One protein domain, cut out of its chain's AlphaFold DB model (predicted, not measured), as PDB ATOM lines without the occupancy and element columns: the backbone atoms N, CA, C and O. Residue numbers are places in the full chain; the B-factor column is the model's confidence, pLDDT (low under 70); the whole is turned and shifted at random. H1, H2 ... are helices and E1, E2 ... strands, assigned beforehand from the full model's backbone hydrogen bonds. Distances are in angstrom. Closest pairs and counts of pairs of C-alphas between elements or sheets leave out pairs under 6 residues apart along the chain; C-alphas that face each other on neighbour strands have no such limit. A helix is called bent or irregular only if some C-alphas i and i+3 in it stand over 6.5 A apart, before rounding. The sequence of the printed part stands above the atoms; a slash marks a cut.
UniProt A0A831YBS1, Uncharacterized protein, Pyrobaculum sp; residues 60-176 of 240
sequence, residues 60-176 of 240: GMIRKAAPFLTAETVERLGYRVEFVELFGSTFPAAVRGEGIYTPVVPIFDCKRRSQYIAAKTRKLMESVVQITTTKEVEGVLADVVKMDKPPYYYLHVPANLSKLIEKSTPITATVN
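This is residues 60 to 176 of the 240 residues of an uncharacterized protein of Pyrobaculum sp (UniProt A0A831YBS1). A strongly twisted sheet of four strands, E1 to E4, forms the core, with the kinked helix H1 packed over one face and H2 over the opposite face, while the short hairpin E5 and E6 sits beside H1 and its turn, residues 147 to 152, sticks out. H3 packs over E3, and the last residues fold back to pair with E3 and E1. The printed part has 117 residues, with three named helices and six named strands in the order H1 E1 E2 E3 H2 E4 E5 E6 H3. The larger sheet runs E1 E2 E3 E4 and is mixed; the class is mixed, helices and strands. The whole is compact, with a radius of gyration of the C-alphas of 13.3 A and spans of 39 by 32 by 25 A.

The larger sheet holds E1, residues 81 to 86, 15.2 A; E2, residues 89 to 97, 21.8 A; E3, residues 100 to 107, 22.3 A; and E4, residues 129 to 132. C-alpha 100 is at (-45.003, 15.102, 19.602). H1, residues 60 to 76, is 24.5 A long and begins with C-alpha 60 at (-32.085, -5.159, 40.072). H2 is residues 112 to 122, 15.4 A. E5 is residues 143 to 146 and E6 residues 153 to 156. H3, residues 161 to 167, ends with C-alpha 167 at (-53.907, 16.386, 30.305).

E1, E2 and E3 form a meander, each strand the antiparallel neighbour of the one before: N 84 and O 91 are 2.8 A apart, N 102 and O 94 2.9 A. E2 bends by 64 degrees at residue 94. E3 and E4 are parallel, with N 105 and O 129 at 2.8 A; with H2 between them along the chain they make a strand-helix-strand unit with a right-handed crossover. H1 and H3 are on one face of the sheet and H2 on the other, giving three layers. H1 has a height over the sheet of 8.2 A, its closest C-alphas to E2 being Ala 71 and Pro 92, 5.3 A. H1 is irregular, C-alphas 64 and 67 being 7.4 A apart, with a kink of 47 degrees near residue 67. H2 lies over E3, closest at the C-alphas of Ile 107 and Ser 114, 6.0 A. H3 also lies over E3, closest at the C-alphas of Thr 102 and Ile 165, 6.2 A. The hairpin E5 and E6 has N 143 and O 156 at 2.8 A; the closest C-alphas of H1 and E6 are Leu 69 and Leu 155, 5.8 A. Every O i to N i+4 pair is within hydrogen-bond range in H2 and H3, and 11 of 13 in H1.

The C-alphas farthest apart, Lys 123 and Lys 149, are 39.7 A apart. The printed part has no cut, and no link is long. Mean pLDDT of the printed part is 93.6, and no printed residue is under 70.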
ATOM      1  N   GLY A  60     -33.027  -5.764  41.019       90.75
ATOM      2  CA  GLY A  60     -32.085  -5.159  40.072       90.75
ATOM      3  C   GLY A  60     -32.480  -5.315  38.601       90.75
ATOM      4  O   GLY A  60     -32.330  -4.362  37.843       90.75
ATOM      5  N   MET A  61     -33.012  -6.477  38.217       92.06
ATOM      6  CA  MET A  61     -33.482  -6.738  36.849       92.06
ATOM      7  C   MET A  61     -34.785  -6.001  36.551       92.06
ATOM      8  O   MET A  61     -34.913  -5.415  35.483       92.06
ATOM      9  N   ILE A  62     -35.706  -5.947  37.516       93.50
ATOM     10  CA  ILE A  62     -36.966  -5.197  37.384       93.50
ATOM     11  C   ILE A  62     -36.701  -3.718  37.102       93.50
ATOM     12  O   ILE A  62     -37.341  -3.133  36.237       93.50
ATOM     13  N   ARG A  63     -35.706  -3.123  37.765       92.75
ATOM     14  CA  ARG A  63     -35.316  -1.731  37.503       92.75
ATOM     15  C   ARG A  63     -34.808  -1.512  36.084       92.75
ATOM     16  O   ARG A  63     -35.156  -0.514  35.472       92.75
ATOM     17  N   LYS A  64     -34.019  -2.448  35.544       94.31
ATOM     18  CA  LYS A  64     -33.587  -2.392  34.137       94.31
ATOM     19  C   LYS A  64     -34.768  -2.558  33.176       94.31
ATOM     20  O   LYS A  64     -34.772  -1.950  32.114       94.31
ATOM     21  N   ALA A  65     -35.772  -3.346  33.561       96.56
ATOM     22  CA  ALA A  65     -36.994  -3.553  32.792       96.56
ATOM     23  C   ALA A  65     -37.996  -2.390  32.877       96.56
ATOM     24  O   ALA A  65     -38.951  -2.371  32.105       96.56
ATOM     25  N   ALA A  66     -37.796  -1.421  33.778       96.12
ATOM     26  CA  ALA A  66     -38.768  -0.367  34.055       96.12
ATOM     27  C   ALA A  66     -39.221   0.412  32.801       96.12
ATOM     28  O   ALA A  66     -40.431   0.528  32.609       96.12
ATOM     29  N   PRO A  67     -38.329   0.856  31.888       96.88
ATOM     30  CA  PRO A  67     -38.751   1.530  30.656       96.88
ATOM     31  C   PRO A  67     -39.663   0.669  29.772       96.88
ATOM     32  O   PRO A  67     -40.625   1.173  29.204       96.88
ATOM     33  N   PHE A  68     -39.399  -0.636  29.685       98.12
ATOM     34  CA  PHE A  68     -40.166  -1.561  28.847       98.12
ATOM     35  C   PHE A  68     -41.510  -1.941  29.478       98.12
ATOM     36  O   PHE A  68     -42.518  -2.033  28.783       98.12
ATOM     37  N   LEU A  69     -41.550  -2.101  30.804       98.00
ATOM     38  CA  LEU A  69     -42.789  -2.323  31.552       98.00
ATOM     39  C   LEU A  69     -43.725  -1.111  31.467       98.00
ATOM     40  O   LEU A  69     -44.933  -1.267  31.287       98.00
ATOM     41  N   THR A  70     -43.168   0.095  31.566       98.12
ATOM     42  CA  THR A  70     -43.924   1.334  31.381       98.12
ATOM     43  C   THR A  70     -44.406   1.475  29.943       98.12
ATOM     44  O   THR A  70     -45.580   1.762  29.745       98.12
ATOM     45  N   ALA A  71     -43.558   1.199  28.945       98.38
ATOM     46  CA  ALA A  71     -43.962   1.174  27.539       98.38
ATOM     47  C   ALA A  71     -45.155   0.234  27.305       98.38
ATOM     48  O   ALA A  71     -46.172   0.649  26.765       98.38
ATOM     49  N   GLU A  72     -45.077  -1.007  27.791       97.94
ATOM     50  CA  GLU A  72     -46.164  -1.990  27.679       97.94
ATOM     51  C   GLU A  72     -47.451  -1.524  28.370       97.94
ATOM     52  O   GLU A  72     -48.546  -1.758  27.866       97.94
ATOM     53  N   THR A  73     -47.332  -0.829  29.502       97.56
ATOM     54  CA  THR A  73     -48.488  -0.240  30.192       97.56
ATOM     55  C   THR A  73     -49.129   0.862  29.354       97.56
ATOM     56  O   THR A  73     -50.346   0.894  29.230       97.56
ATOM     57  N   VAL A  74     -48.325   1.736  28.746       98.00
ATOM     58  CA  VAL A  74     -48.807   2.821  27.881       98.00
ATOM     59  C   VAL A  74     -49.446   2.270  26.601       98.00
ATOM     60  O   VAL A  74     -50.517   2.733  26.218       98.00
ATOM     61  N   GLU A  75     -48.864   1.240  25.982       97.12
ATOM     62  CA  GLU A  75     -49.462   0.583  24.810       97.12
ATOM     63  C   GLU A  75     -50.809  -0.073  25.122       97.12
ATOM     64  O   GLU A  75     -51.740   0.027  24.326       97.12
ATOM     65  N   ARG A  76     -50.961  -0.695  26.299       95.88
ATOM     66  CA  ARG A  76     -52.246  -1.274  26.741       95.88
ATOM     67  C   ARG A  76     -53.359  -0.241  26.895       95.88
ATOM     68  O   ARG A  76     -54.525  -0.616  26.856       95.88
ATOM     69  N   LEU A  77     -53.011   1.033  27.063       95.94
ATOM     70  CA  LEU A  77     -53.966   2.142  27.098       95.94
ATOM     71  C   LEU A  77     -54.360   2.631  25.692       95.94
ATOM     72  O   LEU A  77     -55.114   3.592  25.585       95.94
ATOM     73  N   GLY A  78     -53.857   1.997  24.627       96.06
ATOM     74  CA  GLY A  78     -54.180   2.322  23.235       96.06
ATOM     75  C   GLY A  78     -53.218   3.308  22.568       96.06
ATOM     76  O   GLY A  78     -53.413   3.662  21.408       96.06
ATOM     77  N   TYR A  79     -52.163   3.743  23.259       97.25
ATOM     78  CA  TYR A  79     -51.176   4.652  22.683       97.25
ATOM     79  C   TYR A  79     -50.111   3.887  21.906       97.25
ATOM     80  O   TYR A  79     -49.545   2.910  22.391       97.25
ATOM     81  N   ARG A  80     -49.724   4.398  20.737       96.75
ATOM     82  CA  ARG A  80     -48.430   4.026  20.162       96.75
ATOM     83  C   ARG A  80     -47.324   4.527  21.093       96.75
ATOM     84  O   ARG A  80     -47.393   5.659  21.572       96.75
ATOM     85  N   VAL A  81     -46.296   3.707  21.308       97.56
ATOM     86  CA  VAL A  81     -45.146   4.071  22.141       97.56
ATOM     87  C   VAL A  81     -43.895   4.296  21.305       97.56
ATOM     88  O   VAL A  81     -43.590   3.550  20.377       97.56
ATOM     89  N   GLU A  82     -43.153   5.332  21.673       97.75
ATOM     90  CA  GLU A  82     -41.794   5.594  21.213       97.75
ATOM     91  C   GLU A  82     -40.861   5.746  22.413       97.75
ATOM     92  O   GLU A  82     -41.300   6.027  23.527       97.75
ATOM     93  N   PHE A  83     -39.563   5.556  22.195       97.88
ATOM     94  CA  PHE A  83     -38.552   5.813  23.216       97.88
ATOM     95  C   PHE A  83     -37.867   7.132  22.902       97.88
ATOM     96  O   PHE A  83     -37.228   7.249  21.861       97.88
ATOM     97  N   VAL A  84     -37.996   8.116  23.784       97.00
ATOM     98  CA  VAL A  84     -37.480   9.472  23.583       97.00
ATOM     99  C   VAL A  84     -36.295   9.762  24.496       97.00
ATOM    100  O   VAL A  84     -36.199   9.228  25.603       97.00
ATOM    101  N   GLU A  85     -35.381  10.603  24.030       95.62
ATOM    102  CA  GLU A  85     -34.207  11.027  24.787       95.62
ATOM    103  C   GLU A  85     -34.490  12.321  25.545       95.62
ATOM    104  O   GLU A  85     -34.749  13.364  24.950       95.62
ATOM    105  N   LEU A  86     -34.418  12.256  26.874       92.25
ATOM    106  CA  LEU A  86     -34.556  13.403  27.767       92.25
ATOM    107  C   LEU A  86     -33.511  13.300  28.874       92.25
ATOM    108  O   LEU A  86     -33.262  12.224  29.415       92.25
ATOM    109  N   PHE A  87     -32.893  14.422  29.238       88.81
ATOM    110  CA  PHE A  87     -31.934  14.482  30.353       88.81
ATOM    111  C   PHE A  87     -30.791  13.443  30.256       88.81
ATOM    112  O   PHE A  87     -30.371  12.871  31.264       88.81
ATOM    113  N   GLY A  88     -30.319  13.153  29.037       87.44
ATOM    114  CA  GLY A  88     -29.279  12.145  28.787       87.44
ATOM    115  C   GLY A  88     -29.709  10.706  29.109       87.44
ATOM    116  O   GLY A  88     -28.869   9.853  29.393       87.44
ATOM    117  N   SER A  89     -31.015  10.438  29.146       92.31
ATOM    118  CA  SER A  89     -31.602   9.120  29.394       92.31
ATOM    119  C   SER A  89     -32.747   8.852  28.416       92.31
ATOM    120  O   SER A  89     -33.302   9.771  27.820       92.31
ATOM    121  N   THR A  90     -33.087   7.579  28.237       95.25
ATOM    122  CA  THR A  90     -34.137   7.149  27.311       95.25
ATOM    123  C   THR A  90     -35.375   6.731  28.093       95.25
ATOM    124  O   THR A  90     -35.279   5.899  28.997       95.25
ATOM    125  N   PHE A  91     -36.533   7.279  27.732       96.69
ATOM    126  CA  PHE A  91     -37.807   7.006  28.397       96.69
ATOM    127  C   PHE A  91     -38.883   6.614  27.388       96.69
ATOM    128  O   PHE A  91     -38.863   7.116  26.264       96.69
ATOM    129  N   PRO A  92     -39.829   5.741  27.761       97.94
ATOM    130  CA  PRO A  92     -40.993   5.497  26.929       97.94
ATOM    131  C   PRO A  92     -41.892   6.737  26.913       97.94
ATOM    132  O   PRO A  92     -41.983   7.477  27.894       97.94
ATOM    133  N   ALA A  93     -42.574   6.960  25.801       98.12
ATOM    134  CA  ALA A  93     -43.489   8.070  25.630       98.12
ATOM    135  C   ALA A  93     -44.698   7.659  24.793       98.12
ATOM    136  O   ALA A  93     -44.562   6.934  23.805       98.12
ATOM    137  N   ALA A  94     -45.871   8.154  25.179       98.12
ATOM    138  CA  ALA A  94     -47.074   8.057  24.367       98.12
ATOM    139  C   ALA A  94     -46.952   9.011  23.174       98.12
ATOM    140  O   ALA A  94     -46.680  10.201  23.353       98.12
ATOM    141  N   VAL A  95     -47.154   8.506  21.959       97.50
ATOM    142  CA  VAL A  95     -47.215   9.334  20.749       97.50
ATOM    143  C   VAL A  95     -48.541  10.091  20.741       97.50
ATOM    144  O   VAL A  95     -49.603   9.479  20.831       97.50
ATOM    145  N   ARG A  96     -48.478  11.422  20.641       95.44
ATOM    146  CA  ARG A  96     -49.646  12.325  20.643       95.44
ATOM    147  C   ARG A  96     -49.907  12.986  19.287       95.44
ATOM    148  O   ARG A  96     -50.901  13.681  19.133       95.44
ATOM    149  N   GLY A  97     -49.025  12.757  18.321       89.56
ATOM    150  CA  GLY A  97     -49.058  13.306  16.971       89.56
ATOM    151  C   GLY A  97     -47.708  13.082  16.294       89.56
ATOM    152  O   GLY A  97     -46.829  12.414  16.850       89.56
ATOM    153  N   GLU A  98     -47.516  13.639  15.104       87.56
ATOM    154  CA  GLU A  98     -46.226  13.552  14.421       87.56
ATOM    155  C   GLU A  98     -45.149  14.333  15.189       87.56
ATOM    156  O   GLU A  98     -45.234  15.546  15.351       87.56
ATOM    157  N   GLY A  99     -44.143  13.620  15.708       90.50
ATOM    158  CA  GLY A  99     -43.006  14.219  16.420       90.50
ATOM    159  C   GLY A  99     -43.317  14.783  17.812       90.50
ATOM    160  O   GLY A  99     -42.448  15.418  18.409       90.50
ATOM    161  N   ILE A 100     -44.523  14.548  18.334       95.81
ATOM    162  CA  ILE A 100     -45.003  15.102  19.602       95.81
ATOM    163  C   ILE A 100     -45.382  13.963  20.558       95.81
ATOM    164  O   ILE A 100     -46.086  13.015  20.192       95.81
ATOM    165  N   TYR A 101     -44.910  14.058  21.799       97.12
ATOM    166  CA  TYR A 101     -44.895  12.959  22.755       97.12
ATOM    167  C   TYR A 101     -45.288  13.406  24.162       97.12
ATOM    168  O   TYR A 101     -44.947  14.503  24.594       97.12
ATOM    169  N   THR A 102     -45.906  12.502  24.919       97.81
ATOM    170  CA  THR A 102     -45.985  12.593  26.381       97.81
ATOM    171  C   THR A 102     -45.038  11.552  26.985       97.81
ATOM    172  O   THR A 102     -45.363  10.358  26.979       97.81
ATOM    173  N   PRO A 103     -43.861  11.950  27.497       97.50
ATOM    174  CA  PRO A 103     -42.951  11.037  28.174       97.50
ATOM    175  C   PRO A 103     -43.558  10.498  29.465       97.50
ATOM    176  O   PRO A 103     -44.107  11.247  30.275       97.50
ATOM    177  N   VAL A 104     -43.399   9.195  29.682       97.44
ATOM    178  CA  VAL A 104     -43.791   8.523  30.917       97.44
ATOM    179  C   VAL A 104     -42.526   8.006  31.588       97.44
ATOM    180  O   VAL A 104     -41.902   7.056  31.120       97.44
ATOM    181  N   VAL A 105     -42.097   8.661  32.664       96.44
ATOM    182  CA  VAL A 105     -40.770   8.461  33.260       96.44
ATOM    183  C   VAL A 105     -40.859   7.522  34.467       96.44
ATOM    184  O   VAL A 105     -41.400   7.919  35.501       96.44
ATOM    185  N   PRO A 106     -40.334   6.282  34.376       95.62
ATOM    186  CA  PRO A 106     -40.327   5.354  35.501       95.62
ATOM    187  C   PRO A 106     -39.151   5.588  36.456       95.62
ATOM    188  O   PRO A 106     -37.987   5.511  36.064       95.62
ATOM    189  N   ILE A 107     -39.458   5.760  37.742       94.56
ATOM    190  CA  ILE A 107     -38.506   5.873  38.851       94.56
ATOM    191  C   ILE A 107     -38.710   4.703  39.823       94.56
ATOM    192  O   ILE A 107     -39.514   4.769  40.752       94.56
ATOM    193  N   PHE A 108     -38.007   3.590  39.581       93.56
ATOM    194  CA  PHE A 108     -38.179   2.323  40.324       93.56
ATOM    195  C   PHE A 108     -37.108   2.103  41.414       93.56
ATOM    196  O   PHE A 108     -36.960   1.004  41.956       93.56
ATOM    197  N   ASP A 109     -36.299   3.121  41.708       87.88
ATOM    198  CA  ASP A 109     -35.407   3.149  42.866       87.88
ATOM    199  C   ASP A 109     -35.132   4.575  43.343       87.88
ATOM    200  O   ASP A 109     -35.413   5.552  42.652       87.88
ATOM    201  N   CYS A 110     -34.523   4.659  44.522       85.88
ATOM    202  CA  CYS A 110     -34.087   5.904  45.142       85.88
ATOM    203  C   CYS A 110     -32.581   6.137  44.956       85.88
ATOM    204  O   CYS A 110     -31.934   6.766  45.789       85.88
ATOM    205  N   LYS A 111     -31.961   5.589  43.901       88.44
ATOM    206  CA  LYS A 111     -30.535   5.833  43.650       88.44
ATOM    207  C   LYS A 111     -30.324   7.267  43.180       88.44
ATOM    208  O   LYS A 111     -31.182   7.849  42.522       88.44
ATOM    209  N   ARG A 112     -29.110   7.782  43.395       87.69
ATOM    210  CA  ARG A 112     -28.698   9.145  43.012       87.69
ATOM    211  C   ARG A 112     -29.088   9.534  41.580       87.69
ATOM    212  O   ARG A 112     -29.590  10.631  41.366       87.69
ATOM    213  N   ARG A 113     -28.889   8.643  40.597       87.19
ATOM    214  CA  ARG A 113     -29.265   8.905  39.193       87.19
ATOM    215  C   ARG A 113     -30.781   9.048  39.018       87.19
ATOM    216  O   ARG A 113     -31.220   9.946  38.311       87.19
ATOM    217  N   SER A 114     -31.566   8.192  39.659       88.25
ATOM    218  CA  SER A 114     -33.028   8.208  39.569       88.25
ATOM    219  C   SER A 114     -33.621   9.417  40.290       88.25
ATOM    220  O   SER A 114     -34.492  10.079  39.743       88.25
ATOM    221  N   GLN A 115     -33.079   9.781  41.455       89.44
ATOM    222  CA  GLN A 115     -33.438  11.017  42.161       89.44
ATOM    223  C   GLN A 115     -33.100  12.266  41.338       89.44
ATOM    224  O   GLN A 115     -33.896  13.198  41.272       89.44
ATOM    225  N   TYR A 116     -31.949  12.274  40.658       90.44
ATOM    226  CA  TYR A 116     -31.590  13.351  39.735       90.44
ATOM    227  C   TYR A 116     -32.595  13.475  38.583       90.44
ATOM    228  O   TYR A 116     -33.042  14.581  38.281       90.44
ATOM    229  N   ILE A 117     -32.977  12.351  37.963       91.50
ATOM    230  CA  ILE A 117     -33.996  12.332  36.905       91.50
ATOM    231  C   ILE A 117     -35.329  12.850  37.452       91.50
ATOM    232  O   ILE A 117     -35.892  13.754  36.848       91.50
ATOM    233  N   ALA A 118     -35.779  12.358  38.611       90.69
ATOM    234  CA  ALA A 118     -37.016  12.794  39.259       90.69
ATOM    235  C   ALA A 118     -37.036  14.306  39.561       90.69
ATOM    236  O   ALA A 118     -38.054  14.976  39.410       90.69
ATOM    237  N   ALA A 119     -35.899  14.875  39.966       89.12
ATOM    238  CA  ALA A 119     -35.776  16.313  40.186       89.12
ATOM    239  C   ALA A 119     -35.815  17.115  38.871       89.12
ATOM    240  O   ALA A 119     -36.329  18.235  38.838       89.12
ATOM    241  N   LYS A 120     -35.263  16.568  37.781       90.06
ATOM    242  CA  LYS A 120     -35.290  17.196  36.451       90.06
ATOM    243  C   LYS A 120     -36.678  17.153  35.820       90.06
ATOM    244  O   LYS A 120     -37.111  18.168  35.282       90.06
ATOM    245  N   THR A 121     -37.379  16.030  35.918       87.50
ATOM    246  CA  THR A 121     -38.745  15.862  35.401       87.50
ATOM    247  C   THR A 121     -39.746  16.743  36.135       87.50
ATOM    248  O   THR A 121     -40.662  17.240  35.491       87.50
ATOM    249  N   ARG A 122     -39.536  17.043  37.427       83.81
ATOM    250  CA  ARG A 122     -40.367  18.008  38.172       83.81
ATOM    251  C   ARG A 122     -40.440  19.378  37.487       83.81
ATOM    252  O   ARG A 122     -41.482  20.018  37.515       83.81
ATOM    253  N   LYS A 123     -39.370  19.813  36.810       82.62
ATOM    254  CA  LYS A 123     -39.368  21.080  36.049       82.62
ATOM    255  C   LYS A 123     -40.243  21.045  34.791       82.62
ATOM    256  O   LYS A 123     -40.534  22.097  34.244       82.62
ATOM    257  N   LEU A 124     -40.627  19.853  34.332       83.88
ATOM    258  CA  LEU A 124     -41.495  19.602  33.180       83.88
ATOM    259  C   LEU A 124     -42.762  18.843  33.607       83.88
ATOM    260  O   LEU A 124     -43.282  18.042  32.833       83.88
ATOM    261  N   MET A 125     -43.238  19.029  34.843       79.00
ATOM    262  CA  MET A 125     -44.336  18.220  35.393       79.00
ATOM    263  C   MET A 125     -45.653  18.348  34.617       79.00
ATOM    264  O   MET A 125     -46.470  17.435  34.651       79.00
ATOM    265  N   GLU A 126     -45.842  19.442  33.880       88.56
ATOM    266  CA  GLU A 126     -46.987  19.607  32.981       88.56
ATOM    267  C   GLU A 126     -46.863  18.759  31.711       88.56
ATOM    268  O   GLU A 126     -47.868  18.427  31.098       88.56
ATOM    269  N   SER A 127     -45.648  18.367  31.325       91.88
ATOM    270  CA  SER A 127     -45.364  17.634  30.087       91.88
ATOM    271  C   SER A 127     -45.020  16.163  30.283       91.88
ATOM    272  O   SER A 127     -45.099  15.379  29.338       91.88
ATOM    273  N   VAL A 128     -44.601  15.777  31.487       93.81
ATOM    274  CA  VAL A 128     -44.092  14.439  31.794       93.81
ATOM    275  C   VAL A 128     -44.959  13.777  32.850       93.81
ATOM    276  O   VAL A 128     -45.213  14.346  33.907       93.81
ATOM    277  N   VAL A 129     -45.321  12.515  32.619       95.62
ATOM    278  CA  VAL A 129     -45.977  11.692  33.636       95.62
ATOM    279  C   VAL A 129     -44.935  10.845  34.354       95.62
ATOM    280  O   VAL A 129     -44.381   9.901  33.795       95.62
ATOM    281  N   GLN A 130     -44.654  11.169  35.612       95.12
ATOM    282  CA  GLN A 130     -43.738  10.381  36.433       95.12
ATOM    283  C   GLN A 130     -44.466   9.217  37.106       95.12
ATOM    284  O   GLN A 130     -45.474   9.419  37.781       95.12
ATOM    285  N   ILE A 131     -43.923   8.008  36.962       95.38
ATOM    286  CA  ILE A 131     -44.397   6.795  37.636       95.38
ATOM    287  C   ILE A 131     -43.316   6.316  38.597       95.38
ATOM    288  O   ILE A 131     -42.136   6.307  38.251       95.38
ATOM    289  N   THR A 132     -43.695   5.866  39.787       94.94
ATOM    290  CA  THR A 132     -42.745   5.374  40.785       94.94
ATOM    291  C   THR A 132     -43.270   4.172  41.560       94.94
ATOM    292  O   THR A 132     -44.470   4.003  41.731       94.94
ATOM    293  N   THR A 133     -42.355   3.337  42.049       93.25
ATOM    294  CA  THR A 133     -42.666   2.181  42.908       93.25
ATOM    295  C   THR A 133     -42.306   2.427  44.376       93.25
ATOM    296  O   THR A 133     -42.122   1.481  45.140       93.25
ATOM    297  N   THR A 134     -42.087   3.685  44.765       88.69
ATOM    298  CA  THR A 134     -41.704   4.086  46.125       88.69
ATOM    299  C   THR A 134     -42.453   5.348  46.531       88.69
ATOM    300  O   THR A 134     -42.747   6.196  45.698       88.69
ATOM    301  N   LYS A 135     -42.732   5.492  47.829       87.44
ATOM    302  CA  LYS A 135     -43.348   6.702  48.394       87.44
ATOM    303  C   LYS A 135     -42.355   7.858  48.570       87.44
ATOM    304  O   LYS A 135     -42.768   8.975  48.843       87.44
ATOM    305  N   GLU A 136     -41.057   7.591  48.434       87.69
ATOM    306  CA  GLU A 136     -39.988   8.584  48.626       87.69
ATOM    307  C   GLU A 136     -39.817   9.530  47.430       87.69
ATOM    308  O   GLU A 136     -39.153  10.560  47.538       87.69
ATOM    309  N   VAL A 137     -40.383   9.174  46.277       87.12
ATOM    310  CA  VAL A 137     -40.319   9.971  45.055       87.12
ATOM    311  C   VAL A 137     -41.731  10.419  44.710       87.12
ATOM    312  O   VAL A 137     -42.666   9.630  44.723       87.12
ATOM    313  N   GLU A 138     -41.893  11.699  44.395       85.50
ATOM    314  CA  GLU A 138     -43.173  12.243  43.948       85.50
ATOM    315  C   GLU A 138     -43.572  11.641  42.595       85.50
ATOM    316  O   GLU A 138     -42.744  11.536  41.697       85.50
ATOM    317  N   GLY A 139     -44.827  11.249  42.415       90.38
ATOM    318  CA  GLY A 139     -45.311  10.716  41.145       90.38
ATOM    319  C   GLY A 139     -46.451   9.732  41.337       90.38
ATOM    320  O   GLY A 139     -46.926   9.494  42.446       90.38
ATOM    321  N   VAL A 140     -46.892   9.144  40.232       93.81
ATOM    322  CA  VAL A 140     -47.938   8.127  40.241       93.81
ATOM    323  C   VAL A 140     -47.375   6.839  40.831       93.81
ATOM    324  O   VAL A 140     -46.478   6.232  40.243       93.81
ATOM    325  N   LEU A 141     -47.910   6.415  41.977       95.38
ATOM    326  CA  LEU A 141     -47.555   5.129  42.572       95.38
ATOM    327  C   LEU A 141     -47.967   3.975  41.654       95.38
ATOM    328  O   LEU A 141     -49.060   3.966  41.085       95.38
ATOM    329  N   ALA A 142     -47.077   3.000  41.533       95.94
ATOM    330  CA  ALA A 142     -47.256   1.791  40.759       95.94
ATOM    331  C   ALA A 142     -46.556   0.613  41.439       95.94
ATOM    332  O   ALA A 142     -45.572   0.782  42.158       95.94
ATOM    333  N   ASP A 143     -47.020  -0.590  41.137       95.50
ATOM    334  CA  ASP A 143     -46.496  -1.829  41.692       95.50
ATOM    335  C   ASP A 143     -46.043  -2.764  40.578       95.50
ATOM    336  O   ASP A 143     -46.682  -2.889  39.534       95.50
ATOM    337  N   VAL A 144     -44.936  -3.470  40.800       96.50
ATOM    338  CA  VAL A 144     -44.523  -4.548  39.898       96.50
ATOM    339  C   VAL A 144     -45.086  -5.857  40.424       96.50
ATOM    340  O   VAL A 144     -44.555  -6.446  41.368       96.50
ATOM    341  N   VAL A 145     -46.151  -6.326  39.785       96.44
ATOM    342  CA  VAL A 145     -46.820  -7.579  40.132       96.44
ATOM    343  C   VAL A 145     -46.061  -8.736  39.496       96.44
ATOM    344  O   VAL A 145     -45.744  -8.694  38.307       96.44
ATOM    345  N   LYS A 146     -45.766  -9.776  40.280       95.19
ATOM    346  CA  LYS A 146     -45.145 -11.026  39.814       95.19
ATOM    347  C   LYS A 146     -46.184 -12.138  39.771       95.19
ATOM    348  O   LYS A 146     -47.036 -12.216  40.646       95.19
ATOM    349  N   MET A 147     -46.076 -13.010  38.779       93.62
ATOM    350  CA  MET A 147     -46.989 -14.123  38.537       93.62
ATOM    351  C   MET A 147     -46.202 -15.372  38.138       93.62
ATOM    352  O   MET A 147     -45.084 -15.270  37.633       93.62
ATOM    353  N   ASP A 148     -46.811 -16.543  38.308       89.94
ATOM    354  CA  ASP A 148     -46.200 -17.822  37.914       89.94
ATOM    355  C   ASP A 148     -46.554 -18.243  36.476       89.94
ATOM    356  O   ASP A 148     -46.014 -19.215  35.956       89.94
ATOM    357  N   LYS A 149     -47.427 -17.481  35.807       91.81
ATOM    358  CA  LYS A 149     -47.791 -17.644  34.393       91.81
ATOM    359  C   LYS A 149     -47.399 -16.409  33.581       91.81
ATOM    360  O   LYS A 149     -47.263 -15.330  34.175       91.81
ATOM    361  N   PRO A 150     -47.252 -16.522  32.248       93.56
ATOM    362  CA  PRO A 150     -47.031 -15.365  31.398       93.56
ATOM    363  C   PRO A 150     -48.025 -14.223  31.684       93.56
ATOM    364  O   PRO A 150     -49.211 -14.480  31.894       93.56
ATOM    365  N   PRO A 151     -47.543 -12.970  31.729       94.56
ATOM    366  CA  PRO A 151     -46.210 -12.561  31.296       94.56
ATOM    367  C   PRO A 151     -45.163 -12.518  32.440       94.56
ATOM    368  O   PRO A 151     -44.154 -11.819  32.347       94.56
ATOM    369  N   TYR A 152     -45.405 -13.259  33.529       96.12
ATOM    370  CA  TYR A 152     -44.578 -13.463  34.735       96.12
ATOM    371  C   TYR A 152     -44.329 -12.242  35.614       96.12
ATOM    372  O   TYR A 152     -44.154 -12.369  36.826       96.12
ATOM    373  N   TYR A 153     -44.294 -11.052  35.032       96.94
ATOM    374  CA  TYR A 153     -44.311  -9.801  35.764       96.94
ATOM    375  C   TYR A 153     -44.803  -8.663  34.877       96.94
ATOM    376  O   TYR A 153     -44.575  -8.667  33.665       96.94
ATOM    377  N   TYR A 154     -45.494  -7.696  35.467       96.75
ATOM    378  CA  TYR A 154     -46.004  -6.514  34.775       96.75
ATOM    379  C   TYR A 154     -46.086  -5.328  35.740       96.75
ATOM    380  O   TYR A 154     -46.017  -5.502  36.957       96.75
ATOM    381  N   LEU A 155     -46.201  -4.122  35.190       97.44
ATOM    382  CA  LEU A 155     -46.432  -2.912  35.970       97.44
ATOM    383  C   LEU A 155     -47.938  -2.690  36.128       97.44
ATOM    384  O   LEU A 155     -48.670  -2.647  35.141       97.44
ATOM    385  N   HIS A 156     -48.389  -2.557  37.366       96.44
ATOM    386  CA  HIS A 156     -49.740  -2.155  37.715       96.44
ATOM    387  C   HIS A 156     -49.721  -0.698  38.175       96.44
ATOM    388  O   HIS A 156     -48.985  -0.346  39.093       96.44
ATOM    389  N   VAL A 157     -50.524   0.144  37.530       95.69
ATOM    390  CA  VAL A 157     -50.676   1.560  37.871       95.69
ATOM    391  C   VAL A 157     -52.137   1.772  38.275       95.69
ATOM    392  O   VAL A 157     -52.997   1.726  37.397       95.69
ATOM    393  N   PRO A 158     -52.449   1.965  39.570       89.19
ATOM    394  CA  PRO A 158     -53.830   2.153  40.022       89.19
ATOM    395  C   PRO A 158     -54.465   3.456  39.521       89.19
ATOM    396  O   PRO A 158     -55.680   3.538  39.352       89.19
ATOM    397  N   ALA A 159     -53.657   4.496  39.306       91.19
ATOM    398  CA  ALA A 159     -54.149   5.777  38.822       91.19
ATOM    399  C   ALA A 159     -54.554   5.714  37.343       91.19
ATOM    400  O   ALA A 159     -53.998   4.948  36.554       91.19
ATOM    401  N   ASN A 160     -55.471   6.600  36.946       93.44
ATOM    402  CA  ASN A 160     -55.890   6.742  35.554       93.44
ATOM    403  C   ASN A 160     -54.782   7.409  34.715       93.44
ATOM    404  O   ASN A 160     -54.753   8.629  34.529       93.44
ATOM    405  N   LEU A 161     -53.848   6.585  34.237       94.81
ATOM    406  CA  LEU A 161     -52.681   7.023  33.478       94.81
ATOM    407  C   LEU A 161     -53.059   7.643  32.123       94.81
ATOM    408  O   LEU A 161     -52.399   8.591  31.711       94.81
ATOM    409  N   SER A 162     -54.128   7.185  31.459       95.12
ATOM    410  CA  SER A 162     -54.568   7.783  30.188       95.12
ATOM    411  C   SER A 162     -55.013   9.231  30.378       95.12
ATOM    412  O   SER A 162     -54.546  10.105  29.655       95.12
ATOM    413  N   LYS A 163     -55.790   9.521  31.428       96.00
ATOM    414  CA  LYS A 163     -56.199  10.892  31.771       96.00
ATOM    415  C   LYS A 163     -55.007  11.799  32.086       96.00
ATOM    416  O   LYS A 163     -55.038  12.983  31.761       96.00
ATOM    417  N   LEU A 164     -53.968  11.273  32.739       95.62
ATOM    418  CA  LEU A 164     -52.738  12.029  33.010       95.62
ATOM    419  C   LEU A 164     -51.964  12.322  31.724       95.62
ATOM    420  O   LEU A 164     -51.480  13.435  31.546       95.62
ATOM    421  N   ILE A 165     -51.891  11.344  30.818       96.31
ATOM    422  CA  ILE A 165     -51.285  11.530  29.502       96.31
ATOM    423  C   ILE A 165     -52.051  12.605  28.727       96.31
ATOM    424  O   ILE A 165     -51.440  13.571  28.284       96.31
ATOM    425  N   GLU A 166     -53.373  12.499  28.618       94.88
ATOM    426  CA  GLU A 166     -54.214  13.436  27.859       94.88
ATOM    427  C   GLU A 166     -54.071  14.879  28.331       94.88
ATOM    428  O   GLU A 166     -53.937  15.775  27.497       94.88
ATOM    429  N   LYS A 167     -54.049  15.077  29.657       95.06
ATOM    430  CA  LYS A 167     -53.907  16.386  30.305       95.06
ATOM    431  C   LYS A 167     -52.506  16.979  30.226       95.06
ATOM    432  O   LYS A 167     -52.358  18.166  30.494       95.06
ATOM    433  N   SER A 168     -51.493  16.172  29.923       95.00
ATOM    434  CA  SER A 168     -50.130  16.681  29.802       95.00
ATOM    435  C   SER A 168     -49.952  17.512  28.530       95.00
ATOM    436  O   SER A 168     -50.497  17.175  27.474       95.00
ATOM    437  N   THR A 169     -49.137  18.559  28.629       95.75
ATOM    438  CA  THR A 169     -48.662  19.373  27.510       95.75
ATOM    439  C   THR A 169     -47.612  18.577  26.744       95.75
ATOM    440  O   THR A 169     -46.501  18.391  27.252       95.75
ATOM    441  N   PRO A 170     -47.912  18.078  25.539       95.19
ATOM    442  CA  PRO A 170     -46.997  17.180  24.869       95.19
ATOM    443  C   PRO A 170     -45.798  17.952  24.295       95.19
ATOM    444  O   PRO A 170     -45.887  19.140  23.992       95.19
ATOM    445  N   ILE A 171     -44.662  17.273  24.159       95.44
ATOM    446  CA  ILE A 171     -43.377  17.882  23.796       95.44
ATOM    447  C   ILE A 171     -42.755  17.216  22.577       95.44
ATOM    448  O   ILE A 171     -42.984  16.040  22.296       95.44
ATOM    449  N   THR A 172     -41.891  17.952  21.890       95.19
ATOM    450  CA  THR A 172     -40.986  17.385  20.889       95.19
ATOM    451  C   THR A 172     -39.781  16.746  21.568       95.19
ATOM    452  O   THR A 172     -39.215  17.324  22.498       95.19
ATOM    453  N   ALA A 173     -39.347  15.583  21.087       93.88
ATOM    454  CA  ALA A 173     -38.147  14.924  21.590       93.88
ATOM    455  C   ALA A 173     -37.505  14.024  20.529       93.88
ATOM    456  O   ALA A 173     -38.179  13.505  19.636       93.88
ATOM    457  N   THR A 174     -36.196  13.809  20.648       95.69
ATOM    458  CA  THR A 174     -35.456  12.901  19.765       95.69
ATOM    459  C   THR A 174     -35.808  11.455  20.086       95.69
ATOM    460  O   THR A 174     -35.777  11.045  21.245       95.69
ATOM    461  N   VAL A 175     -36.102  10.660  19.057       96.38
ATOM    462  CA  VAL A 175     -36.414   9.237  19.221       96.38
ATOM    463  C   VAL A 175     -35.150   8.382  19.227       96.38
ATOM    464  O   VAL A 175     -34.362   8.388  18.279       96.38
ATOM    465  N   ASN A 176     -35.021   7.539  20.246       96.38
ATOM    466  CA  ASN A 176     -34.013   6.499  20.335       96.38
ATOM    467  C   ASN A 176     -34.465   5.233  19.582       96.38
ATOM    468  O   ASN A 176     -35.159   4.359  20.112       96.38
TER     469      ASN A 176